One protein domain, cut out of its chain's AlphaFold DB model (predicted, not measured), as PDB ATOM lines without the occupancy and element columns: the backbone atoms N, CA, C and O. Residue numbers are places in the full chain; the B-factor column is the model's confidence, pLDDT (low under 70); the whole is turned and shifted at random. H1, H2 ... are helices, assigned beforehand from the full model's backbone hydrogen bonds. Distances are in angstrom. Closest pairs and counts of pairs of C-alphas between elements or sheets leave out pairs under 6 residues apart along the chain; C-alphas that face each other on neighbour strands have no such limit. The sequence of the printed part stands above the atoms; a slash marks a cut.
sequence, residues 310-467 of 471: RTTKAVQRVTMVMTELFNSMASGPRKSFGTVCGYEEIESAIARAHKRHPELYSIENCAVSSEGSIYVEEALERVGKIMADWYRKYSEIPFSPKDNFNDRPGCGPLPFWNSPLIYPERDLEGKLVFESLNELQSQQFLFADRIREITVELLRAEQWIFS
ATOM      1  N   ARG A 310     141.778 144.620 303.485       85.00
ATOM      2  CA  ARG A 310     142.834 143.677 303.887       85.00
ATOM      3  C   ARG A 310     143.619 143.187 302.670       85.00
ATOM      4  O   ARG A 310     144.846 143.226 302.676       85.00
ATOM      5  N   THR A 311     142.915 142.782 301.619       89.31
ATOM      6  CA  THR A 311     143.522 142.247 300.396       89.31
ATOM      7  C   THR A 311     144.343 143.296 299.650       89.31
ATOM      8  O   THR A 311     145.434 142.993 299.186       89.31
ATOM      9  N   THR A 312     143.910 144.555 299.613       90.69
ATOM     10  CA  THR A 312     144.695 145.653 299.034       90.69
ATOM     11  C   THR A 312     146.015 145.855 299.779       90.69
ATOM     12  O   THR A 312     147.048 146.022 299.135       90.69
ATOM     13  N   LYS A 313     146.020 145.785 301.120       89.56
ATOM     14  CA  LYS A 313     147.267 145.840 301.908       89.56
ATOM     15  C   LYS A 313     148.184 144.648 301.604       89.56
ATOM     16  O   LYS A 313     149.385 144.840 301.438       89.56
ATOM     17  N   ALA A 314     147.623 143.443 301.477       90.81
ATOM     18  CA  ALA A 314     148.374 142.253 301.068       90.81
ATOM     19  C   ALA A 314     149.009 142.432 299.678       90.81
ATOM     20  O   ALA A 314     150.211 142.252 299.515       90.81
ATOM     21  N   VAL A 315     148.234 142.885 298.688       92.94
ATOM     22  CA  VAL A 315     148.726 143.175 297.331       92.94
ATOM     23  C   VAL A 315     149.843 144.222 297.350       92.94
ATOM     24  O   VAL A 315     150.833 144.073 296.633       92.94
ATOM     25  N   GLN A 316     149.729 145.261 298.184       93.31
ATOM     26  CA  GLN A 316     150.785 146.260 298.359       93.31
ATOM     27  C   GLN A 316     152.072 145.635 298.909       93.31
ATOM     28  O   GLN A 316     153.132 145.855 298.325       93.31
ATOM     29  N   ARG A 317     151.997 144.818 299.970       93.06
ATOM     30  CA  ARG A 317     153.166 144.111 300.519       93.06
ATOM     31  C   ARG A 317     153.825 143.205 299.486       93.06
ATOM     32  O   ARG A 317     155.021 143.353 299.243       93.06
ATOM     33  N   VAL A 318     153.046 142.363 298.802       94.81
ATOM     34  CA  VAL A 318     153.543 141.501 297.713       94.81
ATOM     35  C   VAL A 318     154.226 142.330 296.630       94.81
ATOM     36  O   VAL A 318     155.329 142.000 296.204       94.81
ATOM     37  N   THR A 319     153.624 143.453 296.230       93.81
ATOM     38  CA  THR A 319     154.215 144.352 295.230       93.81
ATOM     39  C   THR A 319     155.555 144.927 295.697       93.81
ATOM     40  O   THR A 319     156.493 144.997 294.902       93.81
ATOM     41  N   MET A 320     155.683 145.310 296.973       92.94
ATOM     42  CA  MET A 320     156.942 145.828 297.526       92.94
ATOM     43  C   MET A 320     158.017 144.738 297.611       92.94
ATOM     44  O   MET A 320     159.159 144.984 297.226       92.94
ATOM     45  N   VAL A 321     157.660 143.526 298.043       93.38
ATOM     46  CA  VAL A 321     158.581 142.376 298.079       93.38
ATOM     47  C   VAL A 321     159.073 142.034 296.674       93.38
ATOM     48  O   VAL A 321     160.278 141.944 296.456       93.38
ATOM     49  N   MET A 322     158.167 141.932 295.700       92.62
ATOM     50  CA  MET A 322     158.505 141.686 294.293       92.62
ATOM     51  C   MET A 322     159.385 142.795 293.701       92.62
ATOM     52  O   MET A 322     160.363 142.514 293.007       92.62
ATOM     53  N   THR A 323     159.103 144.058 294.032       90.19
ATOM     54  CA  THR A 323     159.945 145.201 293.639       90.19
ATOM     55  C   THR A 323     161.368 145.049 294.182       90.19
ATOM     56  O   THR A 323     162.336 145.203 293.436       90.19
ATOM     57  N   GLU A 324     161.525 144.721 295.467       88.94
ATOM     58  CA  GLU A 324     162.843 144.537 296.084       88.94
ATOM     59  C   GLU A 324     163.574 143.293 295.588       88.94
ATOM     60  O   GLU A 324     164.810 143.302 295.517       88.94
ATOM     61  N   LEU A 325     162.831 142.245 295.243       87.75
ATOM     62  CA  LEU A 325     163.353 141.037 294.628       87.75
ATOM     63  C   LEU A 325     163.997 141.414 293.286       87.75
ATOM     64  O   LEU A 325     165.221 141.323 293.148       87.75
ATOM     65  N   PHE A 326     163.228 141.970 292.344       84.62
ATOM     66  CA  PHE A 326     163.721 142.276 290.995       84.62
ATOM     67  C   PHE A 326     164.736 143.429 290.929       84.62
ATOM     68  O   PHE A 326     165.674 143.360 290.133       84.62
ATOM     69  N   ASN A 327     164.645 144.443 291.797       76.69
ATOM     70  CA  ASN A 327     165.647 145.517 291.856       76.69
ATOM     71  C   ASN A 327     167.029 145.019 292.297       76.69
ATOM     72  O   ASN A 327     168.054 145.485 291.789       76.69
ATOM     73  N   SER A 328     167.074 144.066 293.233       63.59
ATOM     74  CA  SER A 328     168.343 143.507 293.712       63.59
ATOM     75  C   SER A 328     169.060 142.655 292.667       63.59
ATOM     76  O   SER A 328     170.281 142.526 292.720       63.59
ATOM     77  N   MET A 329     168.314 142.145 291.687       63.31
ATOM     78  CA  MET A 329     168.831 141.301 290.611       63.31
ATOM     79  C   MET A 329     169.338 142.107 289.404       63.31
ATOM     80  O   MET A 329     170.077 141.569 288.588       63.31
ATOM     81  N   ALA A 330     169.010 143.402 289.313       53.72
ATOM     82  CA  ALA A 330     169.492 144.302 288.259       53.72
ATOM     83  C   ALA A 330     170.784 145.065 288.617       53.72
ATOM     84  O   ALA A 330     171.428 145.650 287.747       53.72
ATOM     85  N   SER A 331     171.180 145.076 289.892       43.69
ATOM     86  CA  SER A 331     172.317 145.863 290.382       43.69
ATOM     87  C   SER A 331     173.590 145.009 290.508       43.69
ATOM     88  O   SER A 331     173.890 144.498 291.584       43.69
ATOM     89  N   GLY A 332     174.375 144.897 289.429       39.06
ATOM     90  CA  GLY A 332     175.803 144.527 289.495       39.06
ATOM     91  C   GLY A 332     176.232 143.238 288.770       39.06
ATOM     92  O   GLY A 332     175.405 142.387 288.451       39.06
ATOM     93  N   PRO A 333     177.542 143.088 288.478       38.53
ATOM     94  CA  PRO A 333     178.075 141.991 287.673       38.53
ATOM     95  C   PRO A 333     177.929 140.659 288.405       38.53
ATOM     96  O   PRO A 333     178.182 140.606 289.607       38.53
ATOM     97  N   ARG A 334     177.565 139.610 287.645       44.81
ATOM     98  CA  ARG A 334     177.623 138.171 287.973       44.81
ATOM     99  C   ARG A 334     178.164 137.918 289.385       44.81
ATOM    100  O   ARG A 334     179.362 137.677 289.545       44.81
ATOM    101  N   LYS A 335     177.296 137.964 290.409       44.06
ATOM    102  CA  LYS A 335     177.636 137.327 291.690       44.06
ATOM    103  C   LYS A 335     178.093 135.922 291.331       44.06
ATOM    104  O   LYS A 335     177.452 135.278 290.506       44.06
ATOM    105  N   SER A 336     179.236 135.496 291.858       41.44
ATOM    106  CA  SER A 336     179.780 134.159 291.635       41.44
ATOM    107  C   SER A 336     178.674 133.130 291.872       41.44
ATOM    108  O   SER A 336     178.288 132.881 293.015       41.44
ATOM    109  N   PHE A 337     178.114 132.619 290.775       47.38
ATOM    110  CA  PHE A 337     176.969 131.721 290.762       47.38
ATOM    111  C   PHE A 337     177.430 130.375 291.310       47.38
ATOM    112  O   PHE A 337     178.011 129.562 290.595       47.38
ATOM    113  N   GLY A 338     177.248 130.193 292.615       44.50
ATOM    114  CA  GLY A 338     177.676 128.982 293.307       44.50
ATOM    115  C   GLY A 338     177.024 128.724 294.661       44.50
ATOM    116  O   GLY A 338     177.070 127.581 295.099       44.50
ATOM    117  N   THR A 339     176.407 129.711 295.323       47.28
ATOM    118  CA  THR A 339     176.005 129.509 296.733       47.28
ATOM    119  C   THR A 339     174.788 130.273 297.245       47.28
ATOM    120  O   THR A 339     174.376 129.975 298.358       47.28
ATOM    121  N   VAL A 340     174.194 131.218 296.509       53.94
ATOM    122  CA  VAL A 340     173.020 131.937 297.043       53.94
ATOM    123  C   VAL A 340     171.785 131.056 296.881       53.94
ATOM    124  O   VAL A 340     171.408 130.698 295.763       53.94
ATOM    125  N   CYS A 341     171.182 130.668 298.001       68.62
ATOM    126  CA  CYS A 341     169.925 129.937 298.000       68.62
ATOM    127  C   CYS A 341     168.808 130.912 297.603       68.62
ATOM    128  O   CYS A 341     168.712 131.986 298.189       68.62
ATOM    129  N   GLY A 342     167.939 130.565 296.645       74.62
ATOM    130  CA  GLY A 342     166.818 131.440 296.250       74.62
ATOM    131  C   GLY A 342     165.918 131.847 297.429       74.62
ATOM    132  O   GLY A 342     165.276 132.893 297.388       74.62
ATOM    133  N   TYR A 343     165.931 131.060 298.511       81.56
ATOM    134  CA  TYR A 343     165.311 131.389 299.794       81.56
ATOM    135  C   TYR A 343     165.948 132.618 300.486       81.56
ATOM    136  O   TYR A 343     165.248 133.530 300.915       81.56
ATOM    137  N   GLU A 344     167.279 132.718 300.520       83.12
ATOM    138  CA  GLU A 344     167.985 133.867 301.114       83.12
ATOM    139  C   GLU A 344     167.717 135.164 300.332       83.12
ATOM    140  O   GLU A 344     167.703 136.261 300.901       83.12
ATOM    141  N   GLU A 345     167.497 135.058 299.015       83.75
ATOM    142  CA  GLU A 345     167.163 136.205 298.166       83.75
ATOM    143  C   GLU A 345     165.781 136.767 298.493       83.75
ATOM    144  O   GLU A 345     165.646 137.991 298.627       83.75
ATOM    145  N   ILE A 346     164.780 135.896 298.665       89.19
ATOM    146  CA  ILE A 346     163.430 136.322 299.036       89.19
ATOM    147  C   ILE A 346     163.391 136.863 300.468       89.19
ATOM    148  O   ILE A 346     162.844 137.945 300.671       89.19
ATOM    149  N   GLU A 347     164.056 136.227 301.438       88.81
ATOM    150  CA  GLU A 347     164.169 136.769 302.802       88.81
ATOM    151  C   GLU A 347     164.828 138.153 302.809       88.81
ATOM    152  O   GLU A 347     164.345 139.096 303.442       88.81
ATOM    153  N   SER A 348     165.905 138.316 302.036       88.88
ATOM    154  CA  SER A 348     166.579 139.605 301.904       88.88
ATOM    155  C   SER A 348     165.684 140.657 301.242       88.88
ATOM    156  O   SER A 348     165.749 141.834 301.609       88.88
ATOM    157  N   ALA A 349     164.865 140.272 300.258       90.38
ATOM    158  CA  ALA A 349     163.893 141.161 299.622       90.38
ATOM    159  C   ALA A 349     162.800 141.597 300.606       90.38
ATOM    160  O   ALA A 349     162.517 142.793 300.697       90.38
ATOM    161  N   ILE A 350     162.270 140.667 301.401       91.06
ATOM    162  CA  ILE A 350     161.300 140.943 302.467       91.06
ATOM    163  C   ILE A 350     161.894 141.910 303.493       91.06
ATOM    164  O   ILE A 350     161.298 142.948 303.775       91.06
ATOM    165  N   ALA A 351     163.111 141.656 303.979       90.81
ATOM    166  CA  ALA A 351     163.778 142.537 304.937       90.81
ATOM    167  C   ALA A 351     163.984 143.962 304.386       90.81
ATOM    168  O   ALA A 351     163.800 144.952 305.105       90.81
ATOM    169  N   ARG A 352     164.330 144.099 303.098       91.81
ATOM    170  CA  ARG A 352     164.427 145.413 302.439       91.81
ATOM    171  C   ARG A 352     163.066 146.090 302.306       91.81
ATOM    172  O   ARG A 352     162.983 147.291 302.564       91.81
ATOM    173  N   ALA A 353     162.023 145.341 301.952       91.56
ATOM    174  CA  ALA A 353     160.665 145.861 301.842       91.56
ATOM    175  C   ALA A 353     160.158 146.360 303.205       91.56
ATOM    176  O   ALA A 353     159.676 147.486 303.290       91.56
ATOM    177  N   HIS A 354     160.380 145.594 304.279       91.38
ATOM    178  CA  HIS A 354     160.077 145.996 305.658       91.38
ATOM    179  C   HIS A 354     160.797 147.286 306.051       91.38
ATOM    180  O   HIS A 354     160.201 148.189 306.632       91.38
ATOM    181  N   LYS A 355     162.087 147.397 305.714       91.38
ATOM    182  CA  LYS A 355     162.887 148.584 306.039       91.38
ATOM    183  C   LYS A 355     162.425 149.834 305.285       91.38
ATOM    184  O   LYS A 355     162.515 150.928 305.836       91.38
ATOM    185  N   ARG A 356     162.001 149.697 304.024       90.25
ATOM    186  CA  ARG A 356     161.571 150.830 303.182       90.25
ATOM    187  C   ARG A 356     160.125 151.250 303.425       90.25
ATOM    188  O   ARG A 356     159.838 152.433 303.279       90.25
ATOM    189  N   HIS A 357     159.265 150.307 303.801       91.12
ATOM    190  CA  HIS A 357     157.822 150.505 303.966       91.12
ATOM    191  C   HIS A 357     157.322 150.005 305.332       91.12
ATOM    192  O   HIS A 357     156.424 149.160 305.378       91.12
ATOM    193  N   PRO A 358     157.905 150.461 306.458       90.25
ATOM    194  CA  PRO A 358     157.581 149.937 307.788       90.25
ATOM    195  C   PRO A 358     156.089 150.055 308.149       90.25
ATOM    196  O   PRO A 358     155.576 149.242 308.914       90.25
ATOM    197  N   GLU A 359     155.367 151.017 307.570       88.62
ATOM    198  CA  GLU A 359     153.930 151.222 307.757       88.62
ATOM    199  C   GLU A 359     153.066 150.030 307.309       88.62
ATOM    200  O   GLU A 359     152.008 149.783 307.892       88.62
ATOM    201  N   LEU A 360     153.515 149.260 306.310       86.25
ATOM    202  CA  LEU A 360     152.783 148.099 305.789       86.25
ATOM    203  C   LEU A 360     152.935 146.842 306.664       86.25
ATOM    204  O   LEU A 360     152.146 145.903 306.516       86.25
ATOM    205  N   TYR A 361     153.919 146.839 307.569       84.25
ATOM    206  CA  TYR A 361     154.344 145.678 308.363       84.25
ATOM    207  C   TYR A 361     154.275 145.919 309.876       84.25
ATOM    208  O   TYR A 361     154.871 145.174 310.652       84.25
ATOM    209  N   SER A 362     153.562 146.956 310.322       77.75
ATOM    210  CA  SER A 362     153.266 147.123 311.747       77.75
ATOM    211  C   SER A 362     152.490 145.912 312.285       77.75
ATOM    212  O   SER A 362     151.800 145.226 311.533       77.75
ATOM    213  N   ILE A 363     152.559 145.663 313.597       66.94
ATOM    214  CA  ILE A 363     151.813 144.570 314.258       66.94
ATOM    215  C   ILE A 363     150.307 144.676 313.974       66.94
ATOM    216  O   ILE A 363     149.634 143.675 313.750       66.94
ATOM    217  N   GLU A 364     149.793 145.903 313.898       65.94
ATOM    218  CA  GLU A 364     148.408 146.195 313.522       65.94
ATOM    219  C   GLU A 364     148.065 145.734 312.100       65.94
ATOM    220  O   GLU A 364     146.904 145.488 311.812       65.94
ATOM    221  N   ASN A 365     149.047 145.601 311.206       65.06
ATOM    222  CA  ASN A 365     148.862 145.299 309.786       65.06
ATOM    223  C   ASN A 365     149.401 143.920 309.356       65.06
ATOM    224  O   ASN A 365     149.116 143.505 308.225       65.06
ATOM    225  N   CYS A 366     150.184 143.242 310.203       74.50
ATOM    226  CA  CYS A 366     150.943 142.038 309.856       74.50
ATOM    227  C   CYS A 366     151.113 141.074 311.050       74.50
ATOM    228  O   CYS A 366     152.223 140.701 311.422       74.50
ATOM    229  N   ALA A 367     150.008 140.681 311.682       73.50
ATOM    230  CA  ALA A 367     150.004 139.621 312.687       73.50
ATOM    231  C   ALA A 367     149.831 138.244 312.023       73.50
ATOM    232  O   ALA A 367     149.101 138.113 311.039       73.50
ATOM    233  N   VAL A 368     150.507 137.223 312.555       78.94
ATOM    234  CA  VAL A 368     150.485 135.840 312.048       78.94
ATOM    235  C   VAL A 368     150.425 134.883 313.239       78.94
ATOM    236  O   VAL A 368     151.093 135.113 314.246       78.94
ATOM    237  N   SER A 369     149.614 133.824 313.153       76.56
ATOM    238  CA  SER A 369     149.595 132.767 314.175       76.56
ATOM    239  C   SER A 369     150.797 131.824 314.035       76.56
ATOM    240  O   SER A 369     151.517 131.854 313.033       76.56
ATOM    241  N   SER A 370     151.010 130.943 315.015       76.50
ATOM    242  CA  SER A 370     152.011 129.869 314.926       76.50
ATOM    243  C   SER A 370     151.796 128.985 313.697       76.50
ATOM    244  O   SER A 370     152.730 128.736 312.942       76.50
ATOM    245  N   GLU A 371     150.556 128.565 313.457       74.94
ATOM    246  CA  GLU A 371     150.175 127.733 312.314       74.94
ATOM    247  C   GLU A 371     150.329 128.506 311.003       74.94
ATOM    248  O   GLU A 371     150.871 127.985 310.034       74.94
ATOM    249  N   GLY A 372     149.900 129.773 310.983       77.94
ATOM    250  CA  GLY A 372     150.055 130.647 309.824       77.94
ATOM    251  C   GLY A 372     151.517 130.850 309.436       77.94
ATOM    252  O   GLY A 372     151.829 130.891 308.250       77.94
ATOM    253  N   SER A 373     152.420 130.913 310.418       83.00
ATOM    254  CA  SER A 373     153.856 131.105 310.179       83.00
ATOM    255  C   SER A 373     154.464 129.941 309.397       83.00
ATOM    256  O   SER A 373     155.252 130.183 308.489       83.00
ATOM    257  N   ILE A 374     154.028 128.705 309.670       83.94
ATOM    258  CA  ILE A 374     154.459 127.510 308.925       83.94
ATOM    259  C   ILE A 374     154.057 127.632 307.451       83.94
ATOM    260  O   ILE A 374     154.875 127.433 306.559       83.94
ATOM    261  N   TYR A 375     152.809 128.020 307.172       83.19
ATOM    262  CA  TYR A 375     152.342 128.183 305.792       83.19
ATOM    263  C   TYR A 375     153.043 129.322 305.048       83.19
ATOM    264  O   TYR A 375     153.277 129.213 303.843       83.19
ATOM    265  N   VAL A 376     153.361 130.414 305.749       86.69
ATOM    266  CA  VAL A 376     154.152 131.514 305.185       86.69
ATOM    267  C   VAL A 376     155.547 131.010 304.813       86.69
ATOM    268  O   VAL A 376     155.970 131.219 303.680       86.69
ATOM    269  N   GLU A 377     156.225 130.290 305.707       88.31
ATOM    270  CA  GLU A 377     157.556 129.722 305.459       88.31
ATOM    271  C   GLU A 377     157.554 128.755 304.263       88.31
ATOM    272  O   GLU A 377     158.332 128.938 303.327       88.31
ATOM    273  N   GLU A 378     156.598 127.820 304.193       89.06
ATOM    274  CA  GLU A 378     156.453 126.906 303.048       89.06
ATOM    275  C   GLU A 378     156.234 127.639 301.709       89.06
ATOM    276  O   GLU A 378     156.650 127.167 300.644       89.06
ATOM    277  N   ALA A 379     155.517 128.766 301.717       89.25
ATOM    278  CA  ALA A 379     155.322 129.580 300.519       89.25
ATOM    279  C   ALA A 379     156.627 130.287 300.110       89.25
ATOM    280  O   ALA A 379     156.964 130.319 298.925       89.25
ATOM    281  N   LEU A 380     157.400 130.795 301.075       90.50
ATOM    282  CA  LEU A 380     158.707 131.409 300.817       90.50
ATOM    283  C   LEU A 380     159.732 130.393 300.296       90.50
ATOM    284  O   LEU A 380     160.471 130.699 299.359       90.50
ATOM    285  N   GLU A 381     159.734 129.166 300.819       89.81
ATOM    286  CA  GLU A 381     160.538 128.063 300.285       89.81
ATOM    287  C   GLU A 381     160.185 127.753 298.823       89.81
ATOM    288  O   GLU A 381     161.076 127.598 297.981       89.81
ATOM    289  N   ARG A 382     158.887 127.715 298.486       91.56
ATOM    290  CA  ARG A 382     158.417 127.533 297.102       91.56
ATOM    291  C   ARG A 382     158.886 128.656 296.184       91.56
ATOM    292  O   ARG A 382     159.400 128.368 295.104       91.56
ATOM    293  N   VAL A 383     158.777 129.912 296.618       91.62
ATOM    294  CA  VAL A 383     159.300 131.073 295.880       91.62
ATOM    295  C   VAL A 383     160.808 130.941 295.653       91.62
ATOM    296  O   VAL A 383     161.279 131.082 294.522       91.62
ATOM    297  N   GLY A 384     161.563 130.600 296.699       89.56
ATOM    298  CA  GLY A 384     163.003 130.382 296.602       89.56
ATOM    299  C   GLY A 384     163.366 129.268 295.618       89.56
ATOM    300  O   GLY A 384     164.311 129.410 294.838       89.56
ATOM    301  N   LYS A 385     162.581 128.186 295.585       90.06
ATOM    302  CA  LYS A 385     162.743 127.094 294.620       90.06
ATOM    303  C   LYS A 385     162.479 127.539 293.181       90.06
ATOM    304  O   LYS A 385     163.287 127.218 292.314       90.06
ATOM    305  N   ILE A 386     161.407 128.298 292.928       90.62
ATOM    306  CA  ILE A 386     161.084 128.833 291.590       90.62
ATOM    307  C   ILE A 386     162.265 129.649 291.044       90.62
ATOM    308  O   ILE A 386     162.700 129.435 289.908       90.62
ATOM    309  N   MET A 387     162.827 130.533 291.872       87.50
ATOM    310  CA  MET A 387     163.987 131.350 291.504       87.50
ATOM    311  C   MET A 387     165.239 130.499 291.258       87.50
ATOM    312  O   MET A 387     165.906 130.653 290.233       87.50
ATOM    313  N   ALA A 388     165.545 129.562 292.159       85.12
ATOM    314  CA  ALA A 388     166.708 128.687 292.029       85.12
ATOM    315  C   ALA A 388     166.639 127.799 290.772       85.12
ATOM    316  O   ALA A 388     167.648 127.616 290.086       85.12
ATOM    317  N   ASP A 389     165.458 127.266 290.448       87.50
ATOM    318  CA  ASP A 389     165.241 126.438 289.261       87.50
ATOM    319  C   ASP A 389     165.389 127.258 287.970       87.50
ATOM    320  O   ASP A 389     166.015 126.781 287.015       87.50
ATOM    321  N   TRP A 390     164.904 128.506 287.950       87.44
ATOM    322  CA  TRP A 390     165.134 129.417 286.827       87.44
ATOM    323  C   TRP A 390     166.625 129.669 286.603       87.44
ATOM    324  O   TRP A 390     167.137 129.448 285.502       87.44
ATOM    325  N   TYR A 391     167.345 130.074 287.650       82.44
ATOM    326  CA  TYR A 391     168.771 130.372 287.553       82.44
ATOM    327  C   TYR A 391     169.606 129.156 287.161       82.44
ATOM    328  O   TYR A 391     170.517 129.285 286.344       82.44
ATOM    329  N   ARG A 392     169.273 127.959 287.660       84.50
ATOM    330  CA  ARG A 392     169.949 126.719 287.251       84.50
ATOM    331  C   ARG A 392     169.818 126.464 285.747       84.50
ATOM    332  O   ARG A 392     170.737 125.915 285.146       84.50
ATOM    333  N   LYS A 393     168.682 126.834 285.149       86.38
ATOM    334  CA  LYS A 393     168.388 126.579 283.736       86.38
ATOM    335  C   LYS A 393     168.901 127.679 282.803       86.38
ATOM    336  O   LYS A 393     169.445 127.353 281.754       86.38
ATOM    337  N   TYR A 394     168.729 128.948 283.170       81.88
ATOM    338  CA  TYR A 394     168.966 130.087 282.272       81.88
ATOM    339  C   TYR A 394     170.108 131.010 282.712       81.88
ATOM    340  O   TYR A 394     170.522 131.856 281.931       81.88
ATOM    341  N   SER A 395     170.656 130.842 283.921       78.31
ATOM    342  CA  SER A 395     171.763 131.634 284.504       78.31
ATOM    343  C   SER A 395     171.518 133.140 284.686       78.31
ATOM    344  O   SER A 395     172.240 133.776 285.449       78.31
ATOM    345  N   GLU A 396     170.505 133.721 284.048       78.56
ATOM    346  CA  GLU A 396     170.167 135.140 284.146       78.56
ATOM    347  C   GLU A 396     168.662 135.402 283.983       78.56
ATOM    348  O   GLU A 396     167.888 134.533 283.575       78.56
ATOM    349  N   ILE A 397     168.239 136.616 284.345       82.25
ATOM    350  CA  ILE A 397     166.881 137.116 284.108       82.25
ATOM    351  C   ILE A 397     166.866 137.864 282.767       82.25
ATOM    352  O   ILE A 397     167.752 138.692 282.538       82.25
ATOM    353  N   PRO A 398     165.864 137.637 281.897       83.44
ATOM    354  CA  PRO A 398     165.852 138.172 280.537       83.44
ATOM    355  C   PRO A 398     165.372 139.638 280.480       83.44
ATOM    356  O   PRO A 398     164.297 139.954 279.962       83.44
ATOM    357  N   PHE A 399     166.163 140.569 281.015       77.19
ATOM    358  CA  PHE A 399     165.895 142.009 280.898       77.19
ATOM    359  C   PHE A 399     166.059 142.507 279.453       77.19
ATOM    360  O   PHE A 399     166.863 141.974 278.690       77.19
ATOM    361  N   SER A 400     165.324 143.559 279.068       63.72
ATOM    362  CA  SER A 400     165.521 144.202 277.759       63.72
ATOM    363  C   SER A 400     166.887 144.911 277.691       63.72
ATOM    364  O   SER A 400     167.107 145.853 278.452       63.72
ATOM    365  N   PRO A 401     167.788 144.553 276.752       55.81
ATOM    366  CA  PRO A 401     169.088 145.212 276.601       55.81
ATOM    367  C   PRO A 401     168.999 146.603 275.957       55.81
ATOM    368  O   PRO A 401     169.975 147.346 275.961       55.81
ATOM    369  N   LYS A 402     167.863 146.939 275.322       51.06
ATOM    370  CA  LYS A 402     167.724 148.144 274.481       51.06
ATOM    371  C   LYS A 402     167.606 149.446 275.262       51.06
ATOM    372  O   LYS A 402     167.786 150.510 274.675       51.06
ATOM    373  N   ASP A 403     167.377 149.364 276.562       51.47
ATOM    374  CA  ASP A 403     167.278 150.526 277.419       51.47
ATOM    375  C   ASP A 403     168.500 150.548 278.344       51.47
ATOM    376  O   ASP A 403     168.494 150.013 279.449       51.47
ATOM    377  N   ASN A 404     169.599 151.131 277.857       46.16
ATOM    378  CA  ASN A 404     170.773 151.434 278.675       46.16
ATOM    379  C   ASN A 404     170.375 152.451 279.763       46.16
ATOM    380  O   ASN A 404     170.498 153.660 279.566       46.16
ATOM    381  N   PHE A 405     169.881 151.988 280.913       54.81
ATOM    382  CA  PHE A 405     169.571 152.838 282.066       54.81
ATOM    383  C   PHE A 405     170.841 153.189 282.836       54.81
ATOM    384  O   PHE A 405     171.050 152.739 283.957       54.81
ATOM    385  N   ASN A 406     171.678 154.042 282.253       51.03
ATOM    386  CA  ASN A 406     172.718 154.709 283.034       51.03
ATOM    387  C   ASN A 406     172.142 155.824 283.935       51.03
ATOM    388  O   ASN A 406     172.828 156.263 284.850       51.03
ATOM    389  N   ASP A 407     170.870 156.220 283.742       47.66
ATOM    390  CA  ASP A 407     170.286 157.413 284.381       47.66
ATOM    391  C   ASP A 407     169.051 157.156 285.274       47.66
ATOM    392  O   ASP A 407     168.465 158.105 285.798       47.66
ATOM    393  N   ARG A 408     168.618 155.900 285.482       47.41
ATOM    394  CA  ARG A 408     167.511 155.577 286.411       47.41
ATOM    395  C   ARG A 408     167.913 154.470 287.392       47.41
ATOM    396  O   ARG A 408     168.286 153.393 286.939       47.41
ATOM    397  N   PRO A 409     167.803 154.683 288.717       48.94
ATOM    398  CA  PRO A 409     167.972 153.604 289.681       48.94
ATOM    399  C   PRO A 409     166.791 152.625 289.585       48.94
ATOM    400  O   PRO A 409     165.645 153.033 289.763       48.94
ATOM    401  N   GLY A 410     167.063 151.343 289.320       54.84
ATOM    402  CA  GLY A 410     166.057 150.274 289.328       54.84
ATOM    403  C   GLY A 410     166.343 149.147 288.336       54.84
ATOM    404  O   GLY A 410     167.299 149.214 287.563       54.84
ATOM    405  N   CYS A 411     165.509 148.103 288.351       57.56
ATOM    406  CA  CYS A 411     165.518 147.104 287.288       57.56
ATOM    407  C   CYS A 411     165.059 147.723 285.959       57.56
ATOM    408  O   CYS A 411     164.094 148.492 285.934       57.56
ATOM    409  N   GLY A 412     165.726 147.379 284.849       66.75
ATOM    410  CA  GLY A 412     165.226 147.694 283.504       66.75
ATOM    411  C   GLY A 412     163.812 147.125 283.275       66.75
ATOM    412  O   GLY A 412     163.263 146.452 284.157       66.75
ATOM    413  N   PRO A 413     163.175 147.372 282.117       77.31
ATOM    414  CA  PRO A 413     161.866 146.824 281.838       77.31
ATOM    415  C   PRO A 413     161.978 145.302 281.819       77.31
ATOM    416  O   PRO A 413     162.746 144.698 281.064       77.31
ATOM    417  N   LEU A 414     161.211 144.715 282.720       86.50
ATOM    418  CA  LEU A 414     160.998 143.303 282.900       86.50
ATOM    419  C   LEU A 414     159.574 143.018 282.417       86.50
ATOM    420  O   LEU A 414     158.615 143.474 283.060       86.50
ATOM    421  N   PRO A 415     159.409 142.350 281.262       90.31
ATOM    422  CA  PRO A 415     158.090 142.060 280.725       90.31
ATOM    423  C   PRO A 415     157.233 141.293 281.717       90.31
ATOM    424  O   PRO A 415     157.732 140.492 282.505       90.31
ATOM    425  N   PHE A 416     155.940 141.589 281.687       93.19
ATOM    426  CA  PHE A 416     154.931 141.110 282.621       93.19
ATOM    427  C   PHE A 416     155.061 141.615 284.071       93.19
ATOM    428  O   PHE A 416     154.076 141.574 284.797       93.19
ATOM    429  N   TRP A 417     156.199 142.166 284.502       92.38
ATOM    430  CA  TRP A 417     156.310 142.867 285.786       92.38
ATOM    431  C   TRP A 417     155.970 144.355 285.628       92.38
ATOM    432  O   TRP A 417     154.839 144.775 285.866       92.38
ATOM    433  N   ASN A 418     156.930 145.149 285.150       87.19
ATOM    434  CA  ASN A 418     156.838 146.608 285.037       87.19
ATOM    435  C   ASN A 418     156.752 147.097 283.576       87.19
ATOM    436  O   ASN A 418     156.784 148.300 283.323       87.19
ATOM    437  N   SER A 419     156.652 146.176 282.613       90.06
ATOM    438  CA  SER A 419     156.494 146.480 281.187       90.06
ATOM    439  C   SER A 419     155.603 145.444 280.489       90.06
ATOM    440  O   SER A 419     155.563 144.296 280.938       90.06
ATOM    441  N   PRO A 420     154.865 145.816 279.423       93.94
ATOM    442  CA  PRO A 420     153.955 144.896 278.742       93.94
ATOM    443  C   PRO A 420     154.654 143.654 278.181       93.94
ATOM    444  O   PRO A 420     155.699 143.755 277.536       93.94
ATOM    445  N   LEU A 421     154.046 142.488 278.396       94.69
ATOM    446  CA  LEU A 421     154.461 141.231 277.788       94.69
ATOM    447  C   LEU A 421     154.045 141.166 276.315       94.69
ATOM    448  O   LEU A 421     152.918 141.509 275.960       94.69
ATOM    449  N   ILE A 422     154.950 140.682 275.467       93.75
ATOM    450  CA  ILE A 422     154.637 140.321 274.083       93.75
ATOM    451  C   ILE A 422     154.213 138.853 274.080       93.75
ATOM    452  O   ILE A 422     155.009 137.979 274.422       93.75
ATOM    453  N   TYR A 423     152.959 138.600 273.717       93.94
ATOM    454  CA  TYR A 423     152.399 137.254 273.619       93.94
ATOM    455  C   TYR A 423     152.744 136.617 272.265       93.94
ATOM    456  O   TYR A 423     152.739 137.331 271.257       93.94
ATOM    457  N   PRO A 424     153.028 135.300 272.216       93.31
ATOM    458  CA  PRO A 424     153.126 134.575 270.960       93.31
ATOM    459  C   PRO A 424     151.814 134.663 270.181       93.31
ATOM    460  O   PRO A 424     150.727 134.665 270.765       93.31
ATOM    461  N   GLU A 425     151.908 134.675 268.856       91.69
ATOM    462  CA  GLU A 425     150.740 134.472 268.002       91.69
ATOM    463  C   GLU A 425     150.090 133.109 268.283       91.69
ATOM    464  O   GLU A 425     150.722 132.195 268.818       91.69
ATOM    465  N   ARG A 426     148.812 132.961 267.919       86.81
ATOM    466  CA  ARG A 426     148.083 131.695 268.044       86.81
ATOM    467  C   ARG A 426     147.756 131.112 266.678       86.81
ATOM    468  O   ARG A 426     147.408 131.857 265.762       86.81
ATOM    469  N   ASP A 427     147.850 129.791 266.557       84.25
ATOM    470  CA  ASP A 427     147.423 129.067 265.360       84.25
ATOM    471  C   ASP A 427     145.887 129.018 265.229       84.25
ATOM    472  O   ASP A 427     145.140 129.570 266.046       84.25
ATOM    473  N   LEU A 428     145.393 128.372 264.167       76.31
ATOM    474  CA  LEU A 428     143.955 128.247 263.899       76.31
ATOM    475  C   LEU A 428     143.225 127.424 264.974       76.31
ATOM    476  O   LEU A 428     142.007 127.538 265.123       76.31
ATOM    477  N   GLU A 429     143.966 126.616 265.725       75.88
ATOM    478  CA  GLU A 429     143.513 125.796 266.839       75.88
ATOM    479  C   GLU A 429     143.649 126.514 268.196       75.88
ATOM    480  O   GLU A 429     143.256 125.961 269.223       75.88
ATOM    481  N   GLY A 430     144.162 127.750 268.208       72.94
ATOM    482  CA  GLY A 430     144.336 128.575 269.401       72.94
ATOM    483  C   GLY A 430     145.601 128.271 270.210       72.94
ATOM    484  O   GLY A 430     145.740 128.796 271.317       72.94
ATOM    485  N   LYS A 431     146.526 127.448 269.706       84.00
ATOM    486  CA  LYS A 431     147.792 127.128 270.384       84.00
ATOM    487  C   LYS A 431     148.832 128.214 270.151       84.00
ATOM    488  O   LYS A 431     148.892 128.796 269.076       84.00
ATOM    489  N   LEU A 432     149.667 128.450 271.161       87.00
ATOM    490  CA  LEU A 432     150.766 129.412 271.094       87.00
ATOM    491  C   LEU A 432     151.834 128.970 270.083       87.00
ATOM    492  O   LEU A 432     152.332 127.847 270.152       87.00
ATOM    493  N   VAL A 433     152.206 129.881 269.187       91.81
ATOM    494  CA  VAL A 433     153.244 129.727 268.161       91.81
ATOM    495  C   VAL A 433     154.481 130.486 268.629       91.81
ATOM    496  O   VAL A 433     154.654 131.673 268.342       91.81
ATOM    497  N   PHE A 434     155.338 129.818 269.401       91.50
ATOM    498  CA  PHE A 434     156.534 130.429 269.995       91.50
ATOM    499  C   PHE A 434     157.522 130.956 268.949       91.50
ATOM    500  O   PHE A 434     158.252 131.901 269.221       91.50
ATOM    501  N   GLU A 435     157.497 130.414 267.732       94.00
ATOM    502  CA  GLU A 435     158.316 130.854 266.601       94.00
ATOM    503  C   GLU A 435     158.006 132.291 266.150       94.00
ATOM    504  O   GLU A 435     158.809 132.898 265.441       94.00
ATOM    505  N   SER A 436     156.863 132.853 266.567       93.50
ATOM    506  CA  SER A 436     156.530 134.269 266.350       93.50
ATOM    507  C   SER A 436     157.368 135.229 267.207       93.50
ATOM    508  O   SER A 436     157.441 136.422 266.911       93.50
ATOM    509  N   LEU A 437     158.026 134.721 268.254       94.56
ATOM    510  CA  LEU A 437     158.870 135.491 269.155       94.56
ATOM    511  C   LEU A 437     160.351 135.310 268.800       94.56
ATOM    512  O   LEU A 437     160.806 134.222 268.452       94.56
ATOM    513  N   ASN A 438     161.150 136.369 268.955       93.62
ATOM    514  CA  ASN A 438     162.606 136.209 268.959       93.62
ATOM    515  C   ASN A 438     163.083 135.505 270.249       93.62
ATOM    516  O   ASN A 438     162.313 135.303 271.188       93.62
ATOM    517  N   GLU A 439     164.363 135.135 270.309       90.81
ATOM    518  CA  GLU A 439     164.928 134.383 271.441       90.81
ATOM    519  C   GLU A 439     164.728 135.092 272.791       90.81
ATOM    520  O   GLU A 439     164.255 134.480 273.748       90.81
ATOM    521  N   LEU A 440     165.010 136.399 272.854       89.25
ATOM    522  CA  LEU A 440     164.826 137.193 274.069       89.25
ATOM    523  C   LEU A 440     163.347 137.260 274.471       89.25
ATOM    524  O   LEU A 440     163.021 137.044 275.633       89.25
ATOM    525  N   GLN A 441     162.448 137.523 273.519       92.38
ATOM    526  CA  GLN A 441     161.003 137.568 273.763       92.38
ATOM    527  C   GLN A 441     160.471 136.217 274.255       92.38
ATOM    528  O   GLN A 441     159.653 136.174 275.170       92.38
ATOM    529  N   SER A 442     160.976 135.115 273.700       93.19
ATOM    530  CA  SER A 442     160.629 133.761 274.140       93.19
ATOM    531  C   SER A 442     161.060 133.522 275.587       93.19
ATOM    532  O   SER A 442     160.271 133.041 276.397       93.19
ATOM    533  N   GLN A 443     162.286 133.908 275.954       91.56
ATOM    534  CA  GLN A 443     162.755 133.808 277.340       91.56
ATOM    535  C   GLN A 443     161.961 134.717 278.288       91.56
ATOM    536  O   GLN A 443     161.627 134.298 279.393       91.56
ATOM    537  N   GLN A 444     161.614 135.933 277.859       92.38
ATOM    538  CA  GLN A 444     160.777 136.867 278.620       92.38
ATOM    539  C   GLN A 444     159.383 136.302 278.886       92.38
ATOM    540  O   GLN A 444     158.893 136.396 280.009       92.38
ATOM    541  N   PHE A 445     158.773 135.663 277.888       94.31
ATOM    542  CA  PHE A 445     157.495 134.979 278.045       94.31
ATOM    543  C   PHE A 445     157.578 133.819 279.041       94.31
ATOM    544  O   PHE A 445     156.754 133.718 279.944       94.31
ATOM    545  N   LEU A 446     158.620 132.991 278.953       93.06
ATOM    546  CA  LEU A 446     158.835 131.904 279.912       93.06
ATOM    547  C   LEU A 446     159.121 132.416 281.333       93.06
ATOM    548  O   LEU A 446     158.759 131.759 282.308       93.06
ATOM    549  N   PHE A 447     159.766 133.577 281.476       93.50
ATOM    550  CA  PHE A 447     160.009 134.181 282.786       93.50
ATOM    551  C   PHE A 447     158.762 134.853 283.369       93.50
ATOM    552  O   PHE A 447     158.580 134.851 284.585       93.50
ATOM    553  N   ALA A 448     157.873 135.380 282.523       94.50
ATOM    554  CA  ALA A 448     156.584 135.925 282.943       94.50
ATOM    555  C   ALA A 448     155.754 134.900 283.729       94.50
ATOM    556  O   ALA A 448     155.116 135.253 284.722       94.50
ATOM    557  N   ASP A 449     155.826 133.623 283.345       91.88
ATOM    558  CA  ASP A 449     155.212 132.524 284.091       91.88
ATOM    559  C   ASP A 449     155.775 132.414 285.520       91.88
ATOM    560  O   ASP A 449     155.020 132.290 286.483       91.88
ATOM    561  N   ARG A 450     157.090 132.597 285.703       92.69
ATOM    562  CA  ARG A 450     157.718 132.607 287.037       92.69
ATOM    563  C   ARG A 450     157.307 133.822 287.861       92.69
ATOM    564  O   ARG A 450     157.026 133.683 289.047       92.69
ATOM    565  N   ILE A 451     157.215 135.003 287.246       94.44
ATOM    566  CA  ILE A 451     156.698 136.217 287.908       94.44
ATOM    567  C   ILE A 451     155.278 135.964 288.434       94.44
ATOM    568  O   ILE A 451     154.966 136.319 289.576       94.44
ATOM    569  N   ARG A 452     154.428 135.321 287.622       94.50
ATOM    570  CA  ARG A 452     153.075 134.919 288.018       94.50
ATOM    571  C   ARG A 452     153.103 133.951 289.197       94.50
ATOM    572  O   ARG A 452     152.464 134.235 290.203       94.50
ATOM    573  N   GLU A 453     153.842 132.847 289.090       92.31
ATOM    574  CA  GLU A 453     153.942 131.831 290.148       92.31
ATOM    575  C   GLU A 453     154.401 132.438 291.482       92.31
ATOM    576  O   GLU A 453     153.772 132.204 292.511       92.31
ATOM    577  N   ILE A 454     155.438 133.281 291.467       94.50
ATOM    578  CA  ILE A 454     155.937 133.949 292.677       94.50
ATOM    579  C   ILE A 454     154.861 134.861 293.272       94.50
ATOM    580  O   ILE A 454     154.620 134.823 294.477       94.50
ATOM    581  N   THR A 455     154.177 135.655 292.441       95.06
ATOM    582  CA  THR A 455     153.087 136.528 292.908       95.06
ATOM    583  C   THR A 455     151.970 135.718 293.563       95.06
ATOM    584  O   THR A 455     151.472 136.099 294.621       95.06
ATOM    585  N   VAL A 456     151.587 134.594 292.949       91.69
ATOM    586  CA  VAL A 456     150.556 133.681 293.456       91.69
ATOM    587  C   VAL A 456     150.952 133.115 294.817       91.69
ATOM    588  O   VAL A 456     150.157 133.190 295.749       91.69
ATOM    589  N   GLU A 457     152.172 132.602 294.968       92.56
ATOM    590  CA  GLU A 457     152.635 132.032 296.239       92.56
ATOM    591  C   GLU A 457     152.760 133.092 297.345       92.56
ATOM    592  O   GLU A 457     152.346 132.852 298.480       92.56
ATOM    593  N   LEU A 458     153.222 134.304 297.022       93.94
ATOM    594  CA  LEU A 458     153.264 135.402 297.990       93.94
ATOM    595  C   LEU A 458     151.856 135.855 298.416       93.94
ATOM    596  O   LEU A 458     151.611 136.051 299.605       93.94
ATOM    597  N   LEU A 459     150.895 135.962 297.491       92.38
ATOM    598  CA  LEU A 459     149.497 136.266 297.837       92.38
ATOM    599  C   LEU A 459     148.848 135.157 298.674       92.38
ATOM    600  O   LEU A 459     148.022 135.435 299.543       92.38
ATOM    601  N   ARG A 460     149.230 133.900 298.445       88.00
ATOM    602  CA  ARG A 460     148.801 132.772 299.277       88.00
ATOM    603  C   ARG A 460     149.372 132.850 300.679       88.00
ATOM    604  O   ARG A 460     148.637 132.565 301.615       88.00
ATOM    605  N   ALA A 461     150.626 133.256 300.851       88.12
ATOM    606  CA  ALA A 461     151.199 133.477 302.178       88.12
ATOM    607  C   ALA A 461     150.409 134.547 302.955       88.12
ATOM    608  O   ALA A 461     150.061 134.363 304.121       88.12
ATOM    609  N   GLU A 462     150.021 135.627 302.273       88.88
ATOM    610  CA  GLU A 462     149.263 136.746 302.846       88.88
ATOM    611  C   GLU A 462     147.880 136.362 303.401       88.88
ATOM    612  O   GLU A 462     147.323 137.078 304.235       88.88
ATOM    613  N   GLN A 463     147.318 135.213 303.011       82.50
ATOM    614  CA  GLN A 463     146.051 134.736 303.577       82.50
ATOM    615  C   GLN A 463     146.141 134.443 305.083       82.50
ATOM    616  O   GLN A 463     145.135 134.532 305.793       82.50
ATOM    617  N   TRP A 464     147.347 134.145 305.571       81.69
ATOM    618  CA  TRP A 464     147.642 133.851 306.972       81.69
ATOM    619  C   TRP A 464     148.046 135.093 307.772       81.69
ATOM    620  O   TRP A 464     148.202 135.017 308.989       81.69
ATOM    621  N   ILE A 465     148.172 136.240 307.098       79.00
ATOM    622  CA  ILE A 465     148.546 137.522 307.691       79.00
ATOM    623  C   ILE A 465     147.282 138.353 307.929       79.00
ATOM    624  O   ILE A 465     146.497 138.613 307.010       79.00
ATOM    625  N   PHE A 466     147.059 138.786 309.166       70.88
ATOM    626  CA  PHE A 466     145.874 139.544 309.569       70.88
ATOM    627  C   PHE A 466     146.233 140.884 310.212       70.88
ATOM    628  O   PHE A 466     147.338 141.090 310.712       70.88
ATOM    629  N   SER A 467     145.282 141.820 310.165       60.47
ATOM    630  CA  SER A 467     145.363 143.057 310.937       60.47
ATOM    631  C   SER A 467     144.658 142.872 312.270       60.47
ATOM    632  O   SER A 467     143.519 142.399 312.299       60.47
TER     633      SER A 467
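Overview. This is residues 310 to 467 of the 471 residues of an uncharacterized protein of Candidatus Melainabacteria bacterium (UniProt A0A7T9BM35). Two long helices, H4 and H5, lie side by side and run opposite ways as a helical hairpin, while H1 and H2 cross each other steeply at one side of it, H1 meeting H5 and H2 meeting H4, with little H3 just after H2. A stretch of 44 residues without a named element, 395 to 438, loops from the end of H4 to the start of H5. The printed part has 158 residues with five named helices, in the order H1 to H5, and no named strand; the class is all helix. It is compact, with a radius of gyration of the C-alphas of 17.1 A, and spans 49 by 41 by 30 A.

Arrangement. H4, residues 370 to 394, is the longest helix. It forms a hairpin with H5, residues 439 to 462: they touch at a shallow tilt of 8 degrees, opposite ways, the closest C-alphas being those of Val 376 and Ala 461, 4.6 A apart. H2, residues 342 to 356, touches H4 with residues 342 to 347 alone, at a steep tilt of 63 degrees, opposite ways; the closest C-alphas, of Gly 342 and Gly 384, are 4.0 A apart. H1, residues 310 to 330, touches H2 at a steep tilt of 65 degrees, opposite ways, with the C-alphas of Glu 324 and Ala 349 closest at 5.0 A. With residues 314 to 322 alone, H1 touches H5 at a steep tilt of 41 degrees, opposite ways; the closest C-alphas, of Ala 314 and Glu 462, are 5.9 A apart. H3, residues 358 to 361, only just touches H1, with 3 pairs of C-alphas within 8 A, the closest being Arg 317 and Leu 360 at 6.6 A. H1 and H4 are apart, and so are H2 and H5. Every O i to N i+4 pair is within hydrogen-bond range in H2, against 16 of 17 in H1, 20 of 21 in H4 and 18 of 20 in H5; H3 is too short for such a pair.

Along the chain. H4 measures 36.8 A from first to last C-alpha, H5 35.2 A, H1 30.9 A, H2 21.2 A and H3 5.4 A. H1 begins at C-alpha 310, (142.834, 143.677, 303.887). H4 begins at C-alpha 370, (152.011, 129.869, 314.926), and H5 ends at C-alpha 462, (149.263, 136.746, 302.846).

Size, cuts and confidence. The C-alphas farthest apart, of Ile 363 and Leu 428, are 53.5 A apart. The printed part has no cut. The links H1 to H2 and H4 to H5 are long. Residues 367 to 368 pair antiparallel with 465 to 466, and 425 to 426 with 432 to 433. The mean pLDDT of the printed part is 81.0; residues 328 to 341, 363 to 365, 400 to 412 and 467 are under 70.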